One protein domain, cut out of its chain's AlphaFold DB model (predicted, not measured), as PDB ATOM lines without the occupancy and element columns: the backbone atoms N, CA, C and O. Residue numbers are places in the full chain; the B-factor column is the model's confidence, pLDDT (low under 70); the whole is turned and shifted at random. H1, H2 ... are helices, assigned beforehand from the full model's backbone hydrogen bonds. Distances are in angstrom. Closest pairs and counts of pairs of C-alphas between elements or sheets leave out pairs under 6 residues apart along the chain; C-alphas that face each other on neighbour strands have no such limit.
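AT A GLANCE: This is residues 2 to 121 of the 121 residues of the protein "PAP2 superfamily protein" of Paeniclostridium sordellii (strain ATCC 9714 / DSM 2141 / JCM 3814 / LMG 15708 / NCIMB 10717 / 211) (UniProt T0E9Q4). Picture a loose, open frame: the long helices H4 and H5 run side by side, and H3 folds against the first part of H4 to complete a three-helix up-and-down bundle, while H2 and then H1 stand beyond it, packing on no other helix. From the last residue of H4, a long link without a named element swings out toward the H1 end of the frame and folds back to H5. You have 120 residues printed, with five named helices in the order H1 to H5 and no named strand; the class is all helix. The whole is loose, with a radius of gyration of the C-alphas of 17.0 A, and spans 52 by 36 by 24 A.

HOW THE PARTS SIT: Begin with H1, residues 2 to 12, which touches no helix. A tight link of 4 residues leads to H2, residues 17 to 28, apart from H1. After another tight link comes H3, residues 32 to 46; H2 and H3 are apart, but only just, their closest C-alphas being 8.2 A from each other. H4, residues 48 to 72, forms a helical hairpin with H3: look at the closest C-alphas, those of Tyr 43 and Gly 51, 4.2 A apart. The two touch at a shallow tilt of 27 degrees, opposite ways, through residues 39 to 43 of H3 and 48 to 55 of H4 alone. Next look at H5, residues 99 to 119, which makes a second helical hairpin with H4, at a shallow tilt of 21 degrees, opposite ways; their closest C-alphas are those of Leu 54 and Ser 110, 6.2 A apart. H3, H4 and H5 are a bundle, up and down, each helix running against the one before it. H3 and H5 are close but not clearly touching, with C-alphas 35 and 107 at 7.5 A. H2 and H5 are also close but not clearly touching: the C-alphas of Thr 27 and His 100 are 7.0 A apart, and the lines are about perpendicular at 71 degrees, only just past steep. In H1, H2, H4 and H5 every O i to N i+4 pair is within hydrogen-bond range; in H3, 10 of 11 are.

IN THESE COORDINATES: Find C-alpha 2 at (-24.830, 62.525, 31.597); from there H1 runs 15.4 A to C-alpha 12. H2 covers 16.1 A and H3 20.1 A. At C-alpha 48, (-38.680, 17.805, 39.472), H4 begins its 36.4 A to C-alpha 72. H5 runs 30.2 A and ends at C-alpha 119, (-45.647, 20.855, 24.089).

THE WHOLE: The two C-alphas farthest apart are those of Pro 81 and Ile 121, at 54.1 A. The printed part has no cut, and its one long link is residues 73 to 98, between H4 and H5. Mean pLDDT of the printed part is 92.8; look for low confidence at residue 121, the one printed residue under 70 and the chain's last.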
ATOM      1  N   GLY A   2     -24.010  61.630  32.440       83.19
ATOM      2  CA  GLY A   2     -24.830  62.525  31.597       83.19
ATOM      3  C   GLY A   2     -25.690  61.808  30.553       83.19
ATOM      4  O   GLY A   2     -26.910  61.881  30.623       83.19
ATOM      5  N   ILE A   3     -25.074  60.999  29.686       90.62
ATOM      6  CA  ILE A   3     -25.809  60.318  28.608       90.62
ATOM      7  C   ILE A   3     -26.884  59.342  29.118       90.62
ATOM      8  O   ILE A   3     -27.971  59.260  28.562       90.62
ATOM      9  N   GLN A   4     -26.626  58.631  30.222       90.50
ATOM     10  CA  GLN A   4     -27.604  57.712  30.821       90.50
ATOM     11  C   GLN A   4     -28.816  58.471  31.377       90.50
ATOM     12  O   GLN A   4     -29.947  58.017  31.243       90.50
ATOM     13  N   VAL A   5     -28.577  59.633  31.992       91.44
ATOM     14  CA  VAL A   5     -29.628  60.510  32.520       91.44
ATOM     15  C   VAL A   5     -30.457  61.107  31.385       91.44
ATOM     16  O   VAL A   5     -31.678  61.140  31.490       91.44
ATOM     17  N   GLU A   6     -29.825  61.532  30.292       93.56
ATOM     18  CA  GLU A   6     -30.519  62.044  29.105       93.56
ATOM     19  C   GLU A   6     -31.406  60.980  28.456       93.56
ATOM     20  O   GLU A   6     -32.569  61.251  28.163       93.56
ATOM     21  N   ILE A   7     -30.906  59.748  28.324       94.25
ATOM     22  CA  ILE A   7     -31.700  58.614  27.830       94.25
ATOM     23  C   ILE A   7     -32.910  58.366  28.739       94.25
ATOM     24  O   ILE A   7     -34.023  58.197  28.245       94.25
ATOM     25  N   LEU A   8     -32.727  58.374  30.064       93.69
ATOM     26  CA  LEU A   8     -33.836  58.188  31.004       93.69
ATOM     27  C   LEU A   8     -34.875  59.305  30.892       93.69
ATOM     28  O   LEU A   8     -36.067  59.012  30.851       93.69
ATOM     29  N   LYS A   9     -34.436  60.563  30.791       93.50
ATOM     30  CA  LYS A   9     -35.328  61.710  30.583       93.50
ATOM     31  C   LYS A   9     -36.118  61.574  29.288       93.50
ATOM     32  O   LYS A   9     -37.327  61.771  29.301       93.50
ATOM     33  N   TYR A  10     -35.459  61.177  28.201       95.25
ATOM     34  CA  TYR A  10     -36.109  60.938  26.915       95.25
ATOM     35  C   TYR A  10     -37.173  59.835  27.002       95.25
ATOM     36  O   TYR A  10     -38.293  60.023  26.541       95.25
ATOM     37  N   ILE A  11     -36.864  58.706  27.652       94.38
ATOM     38  CA  ILE A  11     -37.836  57.619  27.858       94.38
ATOM     39  C   ILE A  11     -39.030  58.103  28.697       94.38
ATOM     40  O   ILE A  11     -40.172  57.758  28.398       94.38
ATOM     41  N   GLN A  12     -38.790  58.932  29.718       93.94
ATOM     42  CA  GLN A  12     -39.850  59.470  30.573       93.94
ATOM     43  C   GLN A  12     -40.786  60.458  29.864       93.94
ATOM     44  O   GLN A  12     -41.884  60.683  30.366       93.94
ATOM     45  N   LEU A  13     -40.441  60.971  28.675       95.25
ATOM     46  CA  LEU A  13     -41.368  61.773  27.860       95.25
ATOM     47  C   LEU A  13     -42.617  60.987  27.439       95.25
ATOM     48  O   LEU A  13     -43.664  61.580  27.199       95.25
ATOM     49  N   PHE A  14     -42.522  59.658  27.368       94.62
ATOM     50  CA  PHE A  14     -43.641  58.785  27.006       94.62
ATOM     51  C   PHE A  14     -44.460  58.326  28.220       94.62
ATOM     52  O   PHE A  14     -45.415  57.563  28.060       94.62
ATOM     53  N   LYS A  15     -44.099  58.758  29.437       92.94
ATOM     54  CA  LYS A  15     -44.747  58.322  30.676       92.94
ATOM     55  C   LYS A  15     -46.237  58.670  30.672       92.94
ATOM     56  O   LYS A  15     -46.629  59.803  30.409       92.94
ATOM     57  N   ASN A  16     -47.070  57.694  31.018       95.25
ATOM     58  CA  ASN A  16     -48.491  57.886  31.295       95.25
ATOM     59  C   ASN A  16     -49.012  56.745  32.191       95.25
ATOM     60  O   ASN A  16     -48.397  55.675  32.215       95.25
ATOM     61  N   PRO A  17     -50.164  56.919  32.871       95.06
ATOM     62  CA  PRO A  17     -50.676  55.929  33.824       95.06
ATOM     63  C   PRO A  17     -50.907  54.527  33.241       95.06
ATOM     64  O   PRO A  17     -50.768  53.536  33.957       95.06
ATOM     65  N   VAL A  18     -51.240  54.420  31.948       96.69
ATOM     66  CA  VAL A  18     -51.474  53.127  31.284       96.69
ATOM     67  C   VAL A  18     -50.155  52.382  31.095       96.69
ATOM     68  O   VAL A  18     -50.039  51.223  31.492       96.69
ATOM     69  N   LEU A  19     -49.144  53.048  30.531       95.31
ATOM     70  CA  LEU A  19     -47.816  52.455  30.364       95.31
ATOM     71  C   LEU A  19     -47.165  52.143  31.714       95.31
ATOM     72  O   LEU A  19     -46.576  51.074  31.859       95.31
ATOM     73  N   ASP A  20     -47.325  53.018  32.708       94.50
ATOM     74  CA  ASP A  20     -46.841  52.776  34.069       94.50
ATOM     75  C   ASP A  20     -47.438  51.484  34.641       94.50
ATOM     76  O   ASP A  20     -46.700  50.638  35.146       94.50
ATOM     77  N   GLY A  21     -48.753  51.282  34.495       95.44
ATOM     78  CA  GLY A  21     -49.429  50.053  34.914       95.44
ATOM     79  C   GLY A  21     -48.909  48.806  34.194       95.44
ATOM     80  O   GLY A  21     -48.638  47.789  34.838       95.44
ATOM     81  N   ILE A  22     -48.698  48.887  32.875       95.94
ATOM     82  CA  ILE A  22     -48.160  47.780  32.070       95.94
ATOM     83  C   ILE A  22     -46.745  47.407  32.532       95.94
ATOM     84  O   ILE A  22     -46.485  46.247  32.856       95.94
ATOM     85  N   PHE A  23     -45.826  48.373  32.606       94.25
ATOM     86  CA  PHE A  23     -44.438  48.112  33.001       94.25
ATOM     87  C   PHE A  23     -44.312  47.688  34.467       94.25
ATOM     88  O   PHE A  23     -43.449  46.868  34.801       94.25
ATOM     89  N   LEU A  24     -45.192  48.186  35.337       94.38
ATOM     90  CA  LEU A  24     -45.293  47.726  36.714       94.38
ATOM     91  C   LEU A  24     -45.713  46.254  36.768       94.38
ATOM     92  O   LEU A  24     -45.049  45.466  37.441       94.38
ATOM     93  N   GLY A  25     -46.743  45.869  36.011       94.81
ATOM     94  CA  GLY A  25     -47.195  44.482  35.900       94.81
ATOM     95  C   GLY A  25     -46.097  43.551  35.381       94.81
ATOM     96  O   GLY A  25     -45.825  42.516  35.992       94.81
ATOM     97  N   ILE A  26     -45.392  43.955  34.319       94.50
ATOM     98  CA  ILE A  26     -44.245  43.208  33.780       94.50
ATOM     99  C   ILE A  26     -43.165  43.036  34.850       94.50
ATOM    100  O   ILE A  26     -42.664  41.931  35.047       94.50
ATOM    101  N   THR A  27     -42.829  44.098  35.584       93.25
ATOM    102  CA  THR A  27     -41.804  44.033  36.635       93.25
ATOM    103  C   THR A  27     -42.227  43.112  37.782       93.25
ATOM    104  O   THR A  27     -41.424  42.318  38.271       93.25
ATOM    105  N   MET A  28     -43.490  43.192  38.209       93.94
ATOM    106  CA  MET A  28     -44.036  42.362  39.286       93.94
ATOM    107  C   MET A  28     -44.140  40.881  38.904       93.94
ATOM    108  O   MET A  28     -44.071  40.015  39.773       93.94
ATOM    109  N   SER A  29     -44.254  40.578  37.609       95.38
ATOM    110  CA  SER A  29     -44.372  39.207  37.098       95.38
ATOM    111  C   SER A  29     -43.154  38.319  37.380       95.38
ATOM    112  O   SER A  29     -43.238  37.099  37.276       95.38
ATOM    113  N   THR A  30     -42.022  38.916  37.756       94.56
ATOM    114  CA  THR A  30     -40.769  38.207  38.054       94.56
ATOM    115  C   THR A  30     -40.327  38.411  39.499       94.56
ATOM    116  O   THR A  30     -39.153  38.251  39.822       94.56
ATOM    117  N   GLU A  31     -41.246  38.811  40.375       92.75
ATOM    118  CA  GLU A  31     -40.975  38.917  41.806       92.75
ATOM    119  C   GLU A  31     -40.886  37.532  42.452       92.75
ATOM    120  O   GLU A  31     -41.429  36.538  41.956       92.75
ATOM    121  N   VAL A  32     -40.209  37.481  43.599       92.88
ATOM    122  CA  VAL A  32     -39.910  36.236  44.318       92.88
ATOM    123  C   VAL A  32     -41.145  35.343  44.522       92.88
ATOM    124  O   VAL A  32     -41.034  34.151  44.231       92.88
ATOM    125  N   PRO A  33     -42.330  35.848  44.930       94.81
ATOM    126  CA  PRO A  33     -43.509  34.995  45.089       94.81
ATOM    127  C   PRO A  33     -43.930  34.294  43.791       94.81
ATOM    128  O   PRO A  33     -44.219  33.100  43.811       94.81
ATOM    129  N   VAL A  34     -43.910  35.001  42.655       95.69
ATOM    130  CA  VAL A  34     -44.292  34.435  41.349       95.69
ATOM    131  C   VAL A  34     -43.297  33.358  40.925       95.69
ATOM    132  O   VAL A  34     -43.692  32.264  40.516       95.69
ATOM    133  N   ILE A  35     -42.003  33.643  41.090       95.69
ATOM    134  CA  ILE A  35     -40.924  32.696  40.807       95.69
ATOM    135  C   ILE A  35     -41.085  31.427  41.645       95.69
ATOM    136  O   ILE A  35     -40.998  30.327  41.100       95.69
ATOM    137  N   LEU A  36     -41.324  31.560  42.953       96.25
ATOM    138  CA  LEU A  36     -41.447  30.417  43.855       96.25
ATOM    139  C   LEU A  36     -42.687  29.581  43.550       96.25
ATOM    140  O   LEU A  36     -42.576  28.358  43.502       96.25
ATOM    141  N   ILE A  37     -43.837  30.207  43.291       97.38
ATOM    142  CA  ILE A  37     -45.063  29.494  42.900       97.38
ATOM    143  C   ILE A  37     -44.820  28.705  41.611       97.38
ATOM    144  O   ILE A  37     -45.093  27.507  41.557       97.38
ATOM    145  N   MET A  38     -44.236  29.336  40.590       96.56
ATOM    146  CA  MET A  38     -43.960  28.670  39.318       96.56
ATOM    147  C   MET A  38     -42.938  27.535  39.468       96.56
ATOM    148  O   MET A  38     -43.151  26.433  38.964       96.56
ATOM    149  N   ALA A  39     -41.847  27.762  40.203       96.75
ATOM    150  CA  ALA A  39     -40.857  26.728  40.496       96.75
ATOM    151  C   ALA A  39     -41.474  25.544  41.252       96.75
ATOM    152  O   ALA A  39     -41.156  24.395  40.948       96.75
ATOM    153  N   SER A  40     -42.390  25.820  42.184       97.25
ATOM    154  CA  SER A  40     -43.133  24.813  42.943       97.25
ATOM    155  C   SER A  40     -44.010  23.960  42.025       97.25
ATOM    156  O   SER A  40     -43.915  22.734  42.055       97.25
ATOM    157  N   ILE A  41     -44.799  24.589  41.148       97.00
ATOM    158  CA  ILE A  41     -45.638  23.883  40.169       97.00
ATOM    159  C   ILE A  41     -44.771  23.009  39.256       97.00
ATOM    160  O   ILE A  41     -45.045  21.820  39.085       97.00
ATOM    161  N   LEU A  42     -43.681  23.560  38.712       96.69
ATOM    162  CA  LEU A  42     -42.754  22.798  37.879       96.69
ATOM    163  C   LEU A  42     -42.167  21.601  38.635       96.69
ATOM    164  O   LEU A  42     -42.081  20.513  38.073       96.69
ATOM    165  N   TYR A  43     -41.765  21.793  39.894       97.12
ATOM    166  CA  TYR A  43     -41.099  20.768  40.688       97.12
ATOM    167  C   TYR A  43     -42.041  19.636  41.114       97.12
ATOM    168  O   TYR A  43     -41.704  18.465  40.930       97.12
ATOM    169  N   TRP A  44     -43.201  19.971  41.684       97.69
ATOM    170  CA  TRP A  44     -44.125  18.992  42.263       97.69
ATOM    171  C   TRP A  44     -45.143  18.442  41.266       97.69
ATOM    172  O   TRP A  44     -45.468  17.261  41.352       97.69
ATOM    173  N   CYS A  45     -45.630  19.256  40.327       96.56
ATOM    174  CA  CYS A  45     -46.759  18.881  39.471       96.56
ATOM    175  C   CYS A  45     -46.351  18.429  38.063       96.56
ATOM    176  O   CYS A  45     -47.134  17.749  37.410       96.56
ATOM    177  N   ILE A  46     -45.162  18.804  37.574       94.94
ATOM    178  CA  ILE A  46     -44.754  18.541  36.181       94.94
ATOM    179  C   ILE A  46     -43.521  17.637  36.120       94.94
ATOM    180  O   ILE A  46     -43.597  16.486  35.702       94.94
ATOM    181  N   ASN A  47     -42.353  18.153  36.504       95.38
ATOM    182  CA  ASN A  47     -41.108  17.397  36.520       95.38
ATOM    183  C   ASN A  47     -40.103  18.068  37.458       95.38
ATOM    184  O   ASN A  47     -39.639  19.182  37.200       95.38
ATOM    185  N   LYS A  48     -39.668  17.337  38.488       96.00
ATOM    186  CA  LYS A  48     -38.680  17.805  39.472       96.00
ATOM    187  C   LYS A  48     -37.440  18.441  38.830       96.00
ATOM    188  O   LYS A  48     -36.959  19.465  39.312       96.00
ATOM    189  N   LYS A  49     -36.958  17.904  37.698       96.12
ATOM    190  CA  LYS A  49     -35.791  18.446  36.980       96.12
ATOM    191  C   LYS A  49     -36.049  19.843  36.405       96.12
ATOM    192  O   LYS A  49     -35.106  20.622  36.297       96.12
ATOM    193  N   TYR A  50     -37.281  20.180  36.024       96.19
ATOM    194  CA  TYR A  50     -37.624  21.515  35.518       96.19
ATOM    195  C   TYR A  50     -37.601  22.562  36.626       96.19
ATOM    196  O   TYR A  50     -36.960  23.598  36.454       96.19
ATOM    197  N   GLY A  51     -38.202  22.263  37.782       96.06
ATOM    198  CA  GLY A  51     -38.129  23.143  38.952       96.06
ATOM    199  C   GLY A  51     -36.688  23.358  39.428       96.06
ATOM    200  O   GLY A  51     -36.268  24.495  39.627       96.06
ATOM    201  N   GLN A  52     -35.887  22.286  39.507       96.38
ATOM    202  CA  GLN A  52     -34.464  22.371  39.871       96.38
ATOM    203  C   GLN A  52     -33.660  23.235  38.897       96.38
ATOM    204  O   GLN A  52     -32.883  24.083  39.327       96.38
ATOM    205  N   ARG A  53     -33.855  23.046  37.584       95.56
ATOM    206  CA  ARG A  53     -33.173  23.842  36.552       95.56
ATOM    207  C   ARG A  53     -33.520  25.322  36.650       95.56
ATOM    208  O   ARG A  53     -32.613  26.141  36.566       95.56
ATOM    209  N   LEU A  54     -34.800  25.653  36.842       96.81
ATOM    210  CA  LEU A  54     -35.243  27.038  36.994       96.81
ATOM    211  C   LEU A  54     -34.585  27.695  38.212       96.81
ATOM    212  O   LEU A  54     -33.999  28.769  38.092       96.81
ATOM    213  N   LEU A  55     -34.646  27.033  39.371       96.38
ATOM    214  CA  LEU A  55     -34.069  27.561  40.606       96.38
ATOM    215  C   LEU A  55     -32.550  27.709  40.506       96.38
ATOM    216  O   LEU A  55     -32.033  28.757  40.876       96.38
ATOM    217  N   PHE A  56     -31.846  26.716  39.954       96.56
ATOM    218  CA  PHE A  56     -30.393  26.772  39.776       96.56
ATOM    219  C   PHE A  56     -29.966  27.897  38.825       96.56
ATOM    220  O   PHE A  56     -29.023  28.632  39.113       96.56
ATOM    221  N   ALA A  57     -30.679  28.065  37.706       96.38
ATOM    222  CA  ALA A  57     -30.416  29.154  36.774       96.38
ATOM    223  C   ALA A  57     -30.599  30.517  37.454       96.38
ATOM    224  O   ALA A  57     -29.754  31.393  37.299       96.38
ATOM    225  N   LEU A  58     -31.663  30.693  38.240       97.12
ATOM    226  CA  LEU A  58     -31.941  31.951  38.928       97.12
ATOM    227  C   LEU A  58     -30.952  32.250  40.056       97.12
ATOM    228  O   LEU A  58     -30.474  33.377  40.144       97.12
ATOM    229  N   THR A  59     -30.607  31.277  40.900       96.31
ATOM    230  CA  THR A  59     -29.669  31.504  42.010       96.31
ATOM    231  C   THR A  59     -28.256  31.788  41.516       96.31
ATOM    232  O   THR A  59     -27.637  32.742  41.987       96.31
ATOM    233  N   GLY A  60     -27.767  31.040  40.520       96.00
ATOM    234  CA  GLY A  60     -26.477  31.324  39.884       96.00
ATOM    235  C   GLY A  60     -26.453  32.713  39.242       96.00
ATOM    236  O   GLY A  60     -25.502  33.473  39.412       96.00
ATOM    237  N   ASN A  61     -27.546  33.088  38.576       95.44
ATOM    238  CA  ASN A  61     -27.711  34.403  37.974       95.44
ATOM    239  C   ASN A  61     -27.701  35.541  39.011       95.44
ATOM    240  O   ASN A  61     -27.039  36.555  38.801       95.44
ATOM    241  N   ILE A  62     -28.381  35.363  40.149       95.62
ATOM    242  CA  ILE A  62     -28.379  36.326  41.261       95.62
ATOM    243  C   ILE A  62     -26.973  36.467  41.853       95.62
ATOM    244  O   ILE A  62     -26.516  37.589  42.057       95.62
ATOM    245  N   ALA A  63     -26.266  35.359  42.089       96.62
ATOM    246  CA  ALA A  63     -24.911  35.394  42.639       96.62
ATOM    247  C   ALA A  63     -23.949  36.181  41.730       96.62
ATOM    248  O   ALA A  63     -23.228  37.062  42.202       96.62
ATOM    249  N   LEU A  64     -23.999  35.922  40.419       96.62
ATOM    250  CA  LEU A  64     -23.211  36.663  39.432       96.62
ATOM    251  C   LEU A  64     -23.601  38.145  39.386       96.62
ATOM    252  O   LEU A  64     -22.722  39.002  39.404       96.62
ATOM    253  N   ASN A  65     -24.900  38.466  39.369       96.62
ATOM    254  CA  ASN A  65     -25.382  39.850  39.384       96.62
ATOM    255  C   ASN A  65     -24.837  40.624  40.591       96.62
ATOM    256  O   ASN A  65     -24.304  41.720  40.428       96.62
ATOM    257  N   THR A  66     -24.935  40.034  41.784       95.12
ATOM    258  CA  THR A  66     -24.447  40.632  43.029       95.12
ATOM    259  C   THR A  66     -22.936  40.843  42.987       95.12
ATOM    260  O   THR A  66     -22.477  41.940  43.290       95.12
ATOM    261  N   GLY A  67     -22.163  39.849  42.537       96.31
ATOM    262  CA  GLY A  67     -20.710  39.987  42.402       96.31
ATOM    263  C   GLY A  67     -20.305  41.122  41.456       96.31
ATOM    264  O   GLY A  67     -19.458  41.947  41.794       96.31
ATOM    265  N   VAL A  68     -20.960  41.227  40.295       96.94
ATOM    266  CA  VAL A  68     -20.695  42.307  39.330       96.94
ATOM    267  C   VAL A  68     -21.118  43.669  39.895       96.94
ATOM    268  O   VAL A  68     -20.390  44.649  39.741       96.94
ATOM    269  N   LYS A  69     -22.259  43.747  40.590       96.62
ATOM    270  CA  LYS A  69     -22.706  44.982  41.255       96.62
ATOM    271  C   LYS A  69     -21.687  45.484  42.272       96.62
ATOM    272  O   LYS A  69     -21.368  46.671  42.260       96.62
ATOM    273  N   GLU A  70     -21.162  44.595  43.111       95.12
ATOM    274  CA  GLU A  70     -20.145  44.937  44.110       95.12
ATOM    275  C   GLU A  70     -18.803  45.328  43.487       95.12
ATOM    276  O   GLU A  70     -18.063  46.115  44.073       95.12
ATOM    277  N   PHE A  71     -18.491  44.832  42.290       96.50
ATOM    278  CA  PHE A  71     -17.295  45.245  41.563       96.50
ATOM    279  C   PHE A  71     -17.423  46.671  41.002       96.50
ATOM    280  O   PHE A  71     -16.536  47.496  41.207       96.50
ATOM    281  N   PHE A  72     -18.530  46.986  40.318       95.44
ATOM    282  CA  PHE A  72     -18.698  48.282  39.643       95.44
ATOM    283  C   PHE A  72     -19.198  49.406  40.552       95.44
ATOM    284  O   PHE A  72     -18.937  50.574  40.269       95.44
ATOM    285  N   LYS A  73     -19.964  49.080  41.597       93.88
ATOM    286  CA  LYS A  73     -20.503  50.031  42.585       93.88
ATOM    287  C   LYS A  73     -21.204  51.258  41.984       93.88
ATOM    288  O   LYS A  73     -21.190  52.350  42.548       93.88
ATOM    289  N   SER A  74     -21.836  51.086  40.822       92.94
ATOM    290  CA  SER A  74     -22.466  52.188  40.092       92.94
ATOM    291  C   SER A  74     -23.666  52.755  40.872       92.94
ATOM    292  O   SER A  74     -24.557  51.983  41.250       92.94
ATOM    293  N   PRO A  75     -23.750  54.081  41.102       91.31
ATOM    294  CA  PRO A  75     -24.862  54.687  41.826       91.31
ATOM    295  C   PRO A  75     -26.167  54.609  41.022       91.31
ATOM    296  O   PRO A  75     -26.169  54.536  39.788       91.31
ATOM    297  N   ARG A  76     -27.307  54.605  41.720       90.44
ATOM    298  CA  ARG A  76     -28.635  54.672  41.088       90.44
ATOM    299  C   ARG A  76     -28.990  56.118  40.738       90.44
ATOM    300  O   ARG A  76     -28.670  57.009  41.517       90.44
ATOM    301  N   PRO A  77     -29.702  56.366  39.628       89.31
ATOM    302  CA  PRO A  77     -30.175  57.701  39.261       89.31
ATOM    303  C   PRO A  77     -31.423  58.124  40.070       89.31
ATOM    304  O   PRO A  77     -32.344  58.722  39.524       89.31
ATOM    305  N   ILE A  78     -31.487  57.785  41.362       88.12
ATOM    306  CA  ILE A  78     -32.600  58.153  42.251       88.12
ATOM    307  C   ILE A  78     -32.320  59.552  42.806       88.12
ATOM    308  O   ILE A  78     -31.223  59.810  43.293       88.12
ATOM    309  N   GLY A  79     -33.304  60.451  42.730       84.94
ATOM    310  CA  GLY A  79     -33.166  61.836  43.202       84.94
ATOM    311  C   GLY A  79     -32.427  62.770  42.236       84.94
ATOM    312  O   GLY A  79     -32.204  63.932  42.564       84.94
ATOM    313  N   VAL A  80     -32.066  62.296  41.039       88.25
ATOM    314  CA  VAL A  80     -31.498  63.146  39.984       88.25
ATOM    315  C   VAL A  80     -32.588  64.094  39.454       88.25
ATOM    316  O   VAL A  80     -33.656  63.613  39.068       88.25
ATOM    317  N   PRO A  81     -32.347  65.420  39.379       87.19
ATOM    318  CA  PRO A  81     -33.344  66.377  38.905       87.19
ATOM    319  C   PRO A  81     -33.898  66.038  37.514       87.19
ATOM    320  O   PRO A  81     -33.151  65.892  36.534       87.19
ATOM    321  N   GLY A  82     -35.227  65.947  37.426       85.31
ATOM    322  CA  GLY A  82     -35.955  65.601  36.203       85.31
ATOM    323  C   GLY A  82     -36.030  64.101  35.896       85.31
ATOM    324  O   GLY A  82     -36.371  63.758  34.772       85.31
ATOM    325  N   ILE A  83     -35.686  63.221  36.845       88.75
ATOM    326  CA  ILE A  83     -35.949  61.778  36.758       88.75
ATOM    327  C   ILE A  83     -36.912  61.385  37.873       88.75
ATOM    328  O   ILE A  83     -36.591  61.481  39.057       88.75
ATOM    329  N   GLU A  84     -38.067  60.852  37.495       88.25
ATOM    330  CA  GLU A  84     -38.993  60.237  38.440       88.25
ATOM    331  C   GLU A  84     -38.663  58.753  38.630       88.25
ATOM    332  O   GLU A  84     -38.462  58.015  37.666       88.25
ATOM    333  N   SER A  85     -38.589  58.296  39.880       87.62
ATOM    334  CA  SER A  85     -38.278  56.901  40.216       87.62
ATOM    335  C   SER A  85     -39.466  56.237  40.902       87.62
ATOM    336  O   SER A  85     -39.896  56.675  41.966       87.62
ATOM    337  N   MET A  86     -39.968  55.146  40.321       84.88
ATOM    338  CA  MET A  86     -40.995  54.300  40.936       84.88
ATOM    339  C   MET A  86     -40.363  53.152  41.736       84.88
ATOM    340  O   MET A  86     -39.238  52.739  41.461       84.88
ATOM    341  N   ARG A  87     -41.099  52.614  42.723       84.06
ATOM    342  CA  ARG A  87     -40.703  51.447  43.546       84.06
ATOM    343  C   ARG A  87     -39.306  51.542  44.185       84.06
ATOM    344  O   ARG A  87     -38.605  50.535  44.320       84.06
ATOM    345  N   THR A  88     -38.907  52.735  44.619       83.88
ATOM    346  CA  THR A  88     -37.587  53.004  45.219       83.88
ATOM    347  C   THR A  88     -37.269  52.115  46.423       83.88
ATOM    348  O   THR A  88     -36.115  51.735  46.600       83.88
ATOM    349  N   SER A  89     -38.280  51.690  47.188       80.12
ATOM    350  CA  SER A  89     -38.132  50.753  48.313       80.12
ATOM    351  C   SER A  89     -37.569  49.382  47.916       80.12
ATOM    352  O   SER A  89     -36.889  48.745  48.712       80.12
ATOM    353  N   THR A  90     -37.812  48.933  46.680       77.81
ATOM    354  CA  THR A  90     -37.279  47.665  46.144       77.81
ATOM    355  C   THR A  90     -35.964  47.840  45.381       77.81
ATOM    356  O   THR A  90     -35.321  46.864  45.002       77.81
ATOM    357  N   ALA A  91     -35.538  49.084  45.160       77.75
ATOM    358  CA  ALA A  91     -34.344  49.437  44.404       77.75
ATOM    359  C   ALA A  91     -33.127  49.631  45.327       77.75
ATOM    360  O   ALA A  91     -32.464  50.665  45.283       77.75
ATOM    361  N   THR A  92     -32.818  48.635  46.161       81.88
ATOM    362  CA  THR A  92     -31.664  48.668  47.077       81.88
ATOM    363  C   THR A  92     -30.343  48.344  46.355       81.88
ATOM    364  O   THR A  92     -30.330  47.759  45.267       81.88
ATOM    365  N   GLY A  93     -29.206  48.766  46.920       86.50
ATOM    366  CA  GLY A  93     -27.867  48.503  46.369       86.50
ATOM    367  C   GLY A  93     -27.534  49.262  45.072       86.50
ATOM    368  O   GLY A  93     -28.194  50.238  44.714       86.50
ATOM    369  N   TYR A  94     -26.505  48.807  44.353       93.69
ATOM    370  CA  TYR A  94     -25.980  49.466  43.146       93.69
ATOM    371  C   TYR A  94     -26.875  49.307  41.907       93.69
ATOM    372  O   TYR A  94     -27.710  48.403  41.834       93.69
ATOM    373  N   SER A  95     -26.709  50.175  40.906       92.56
ATOM    374  CA  SER A  95     -27.544  50.209  39.695       92.56
ATOM    375  C   SER A  95     -27.157  49.173  38.644       92.56
ATOM    376  O   SER A  95     -28.040  48.539  38.067       92.56
ATOM    377  N   PHE A  96     -25.858  48.968  38.421       94.19
ATOM    378  CA  PHE A  96     -25.345  48.169  37.311       94.19
ATOM    379  C   PHE A  96     -24.762  46.826  37.768       94.19
ATOM    380  O   PHE A  96     -23.951  46.829  38.692       94.19
ATOM    381  N   PRO A  97     -25.090  45.712  37.087       94.81
ATOM    382  CA  PRO A  97     -26.181  45.539  36.118       94.81
ATOM    383  C   PRO A  97     -27.559  45.473  36.801       94.81
ATOM    384  O   PRO A  97     -27.660  45.295  38.015       94.81
ATOM    385  N   SER A  98     -28.647  45.621  36.039       94.19
ATOM    386  CA  SER A  98     -30.019  45.593  36.578       94.19
ATOM    387  C   SER A  98     -30.420  44.193  37.058       94.19
ATOM    388  O   SER A  98     -30.420  43.243  36.278       94.19
ATOM    389  N   GLY A  99     -30.813  44.077  38.332       93.12
ATOM    390  CA  GLY A  99     -31.266  42.815  38.927       93.12
ATOM    391  C   GLY A  99     -32.603  42.342  38.352       93.12
ATOM    392  O   GLY A  99     -32.692  41.215  37.876       93.12
ATOM    393  N   HIS A 100     -33.619  43.214  38.308       92.19
ATOM    394  CA  HIS A 100     -34.935  42.894  37.733       92.19
ATOM    395  C   HIS A 100     -34.851  42.475  36.265       92.19
ATOM    396  O   HIS A 100     -35.480  41.498  35.874       92.19
ATOM    397  N   THR A 101     -34.032  43.157  35.458       94.88
ATOM    398  CA  THR A 101     -33.839  42.789  34.045       94.88
ATOM    399  C   THR A 101     -33.196  41.409  33.918       94.88
ATOM    400  O   THR A 101     -33.650  40.578  33.133       94.88
ATOM    401  N   GLN A 102     -32.155  41.146  34.710       95.44
ATOM    402  CA  GLN A 102     -31.407  39.895  34.667       95.44
ATOM    403  C   GLN A 102     -32.239  38.710  35.189       95.44
ATOM    404  O   GLN A 102     -32.287  37.667  34.535       95.44
ATOM    405  N   ILE A 103     -32.959  38.876  36.303       95.69
ATOM    406  CA  ILE A 103     -33.892  37.874  36.844       95.69
ATOM    407  C   ILE A 103     -35.036  37.622  35.863       95.69
ATOM    408  O   ILE A 103     -35.310  36.467  35.544       95.69
ATOM    409  N   GLY A 104     -35.673  38.680  35.353       96.50
ATOM    410  CA  GLY A 104     -36.813  38.547  34.453       96.50
ATOM    411  C   GLY A 104     -36.457  37.835  33.154       96.50
ATOM    412  O   GLY A 104     -37.178  36.932  32.732       96.50
ATOM    413  N   THR A 105     -35.296  38.157  32.577       96.62
ATOM    414  CA  THR A 105     -34.786  37.469  31.383       96.62
ATOM    415  C   THR A 105     -34.573  35.984  31.661       96.62
ATOM    416  O   THR A 105     -35.094  35.138  30.937       96.62
ATOM    417  N   THR A 106     -33.854  35.639  32.733       97.00
ATOM    418  CA  THR A 106     -33.579  34.236  33.068       97.00
ATOM    419  C   THR A 106     -34.847  33.460  33.397       97.00
ATOM    420  O   THR A 106     -34.980  32.324  32.942       97.00
ATOM    421  N   PHE A 107     -35.787  34.054  34.134       97.75
ATOM    422  CA  PHE A 107     -37.064  33.428  34.465       97.75
ATOM    423  C   PHE A 107     -37.869  33.124  33.199       97.75
ATOM    424  O   PHE A 107     -38.109  31.956  32.898       97.75
ATOM    425  N   TRP A 108     -38.222  34.144  32.412       97.12
ATOM    426  CA  TRP A 108     -39.104  33.967  31.258       97.12
ATOM    427  C   TRP A 108     -38.492  33.080  30.174       97.12
ATOM    428  O   TRP A 108     -39.181  32.214  29.637       97.12
ATOM    429  N   VAL A 109     -37.191  33.214  29.892       96.50
ATOM    430  CA  VAL A 109     -36.500  32.332  28.936       96.50
ATOM    431  C   VAL A 109     -36.485  30.884  29.425       96.50
ATOM    432  O   VAL A 109     -36.721  29.968  28.632       96.50
ATOM    433  N   SER A 110     -36.268  30.655  30.724       96.12
ATOM    434  CA  SER A 110     -36.320  29.304  31.296       96.12
ATOM    435  C   SER A 110     -37.717  28.701  31.175       96.12
ATOM    436  O   SER A 110     -37.843  27.556  30.743       96.12
ATOM    437  N   ILE A 111     -38.763  29.476  31.482       95.94
ATOM    438  CA  ILE A 111     -40.159  29.046  31.335       95.94
ATOM    439  C   ILE A 111     -40.477  28.709  29.877       95.94
ATOM    440  O   ILE A 111     -40.936  27.602  29.606       95.94
ATOM    441  N   MET A 112     -40.164  29.594  28.926       95.50
ATOM    442  CA  MET A 112     -40.390  29.343  27.496       95.50
ATOM    443  C   MET A 112     -39.663  28.081  27.007       95.50
ATOM    444  O   MET A 112     -40.238  27.267  26.284       95.50
ATOM    445  N   SER A 113     -38.414  27.876  27.433       94.81
ATOM    446  CA  SER A 113     -37.621  26.692  27.077       94.81
ATOM    447  C   SER A 113     -38.203  25.395  27.649       94.81
ATOM    448  O   SER A 113     -38.216  24.366  26.972       94.81
ATOM    449  N   ILE A 114     -38.711  25.433  28.884       93.81
ATOM    450  CA  ILE A 114     -39.361  24.288  29.529       93.81
ATOM    451  C   ILE A 114     -40.698  23.980  28.850       93.81
ATOM    452  O   ILE A 114     -40.932  22.832  28.486       93.81
ATOM    453  N   ILE A 115     -41.540  24.989  28.614       91.25
ATOM    454  CA  ILE A 115     -42.846  24.823  27.961       91.25
ATOM    455  C   ILE A 115     -42.684  24.247  26.554       91.25
ATOM    456  O   ILE A 115     -43.378  23.294  26.207       91.25
ATOM    457  N   LYS A 116     -41.719  24.742  25.767       91.81
ATOM    458  CA  LYS A 116     -41.424  24.189  24.435       91.81
ATOM    459  C   LYS A 116     -41.133  22.686  24.489       91.81
ATOM    460  O   LYS A 116     -41.563  21.947  23.614       91.81
ATOM    461  N   LYS A 117     -40.429  22.223  25.526       88.06
ATOM    462  CA  LYS A 117     -40.133  20.796  25.724       88.06
ATOM    463  C   LYS A 117     -41.334  19.984  26.190       88.06
ATOM    464  O   LYS A 117     -41.291  18.775  26.048       88.06
ATOM    465  N   ILE A 118     -42.348  20.609  26.778       85.69
ATOM    466  CA  ILE A 118     -43.573  19.925  27.205       85.69
ATOM    467  C   ILE A 118     -44.536  19.776  26.024       85.69
ATOM    468  O   ILE A 118     -45.137  18.724  25.877       85.69
ATOM    469  N   ILE A 119     -44.671  20.815  25.192       85.06
ATOM    470  CA  ILE A 119     -45.647  20.855  24.089       85.06
ATOM    471  C   ILE A 119     -45.155  20.111  22.838       85.06
ATOM    472  O   ILE A 119     -45.965  19.563  22.106       85.06
ATOM    473  N   CYS A 120     -43.848  20.109  22.556       73.88
ATOM    474  CA  CYS A 120     -43.290  19.461  21.359       73.88
ATOM    475  C   CYS A 120     -42.936  17.969  21.554       73.88
ATOM    476  O   CYS A 120     -42.066  17.466  20.842       73.88
ATOM    477  N   ILE A 121     -43.562  17.291  22.521       54.25
ATOM    478  CA  ILE A 121     -43.535  15.827  22.704       54.25
ATOM    479  C   ILE A 121     -44.887  15.289  22.251       54.25
ATOM    480  O   ILE A 121     -44.883  14.264  21.538       54.25
TER     481      ILE A 121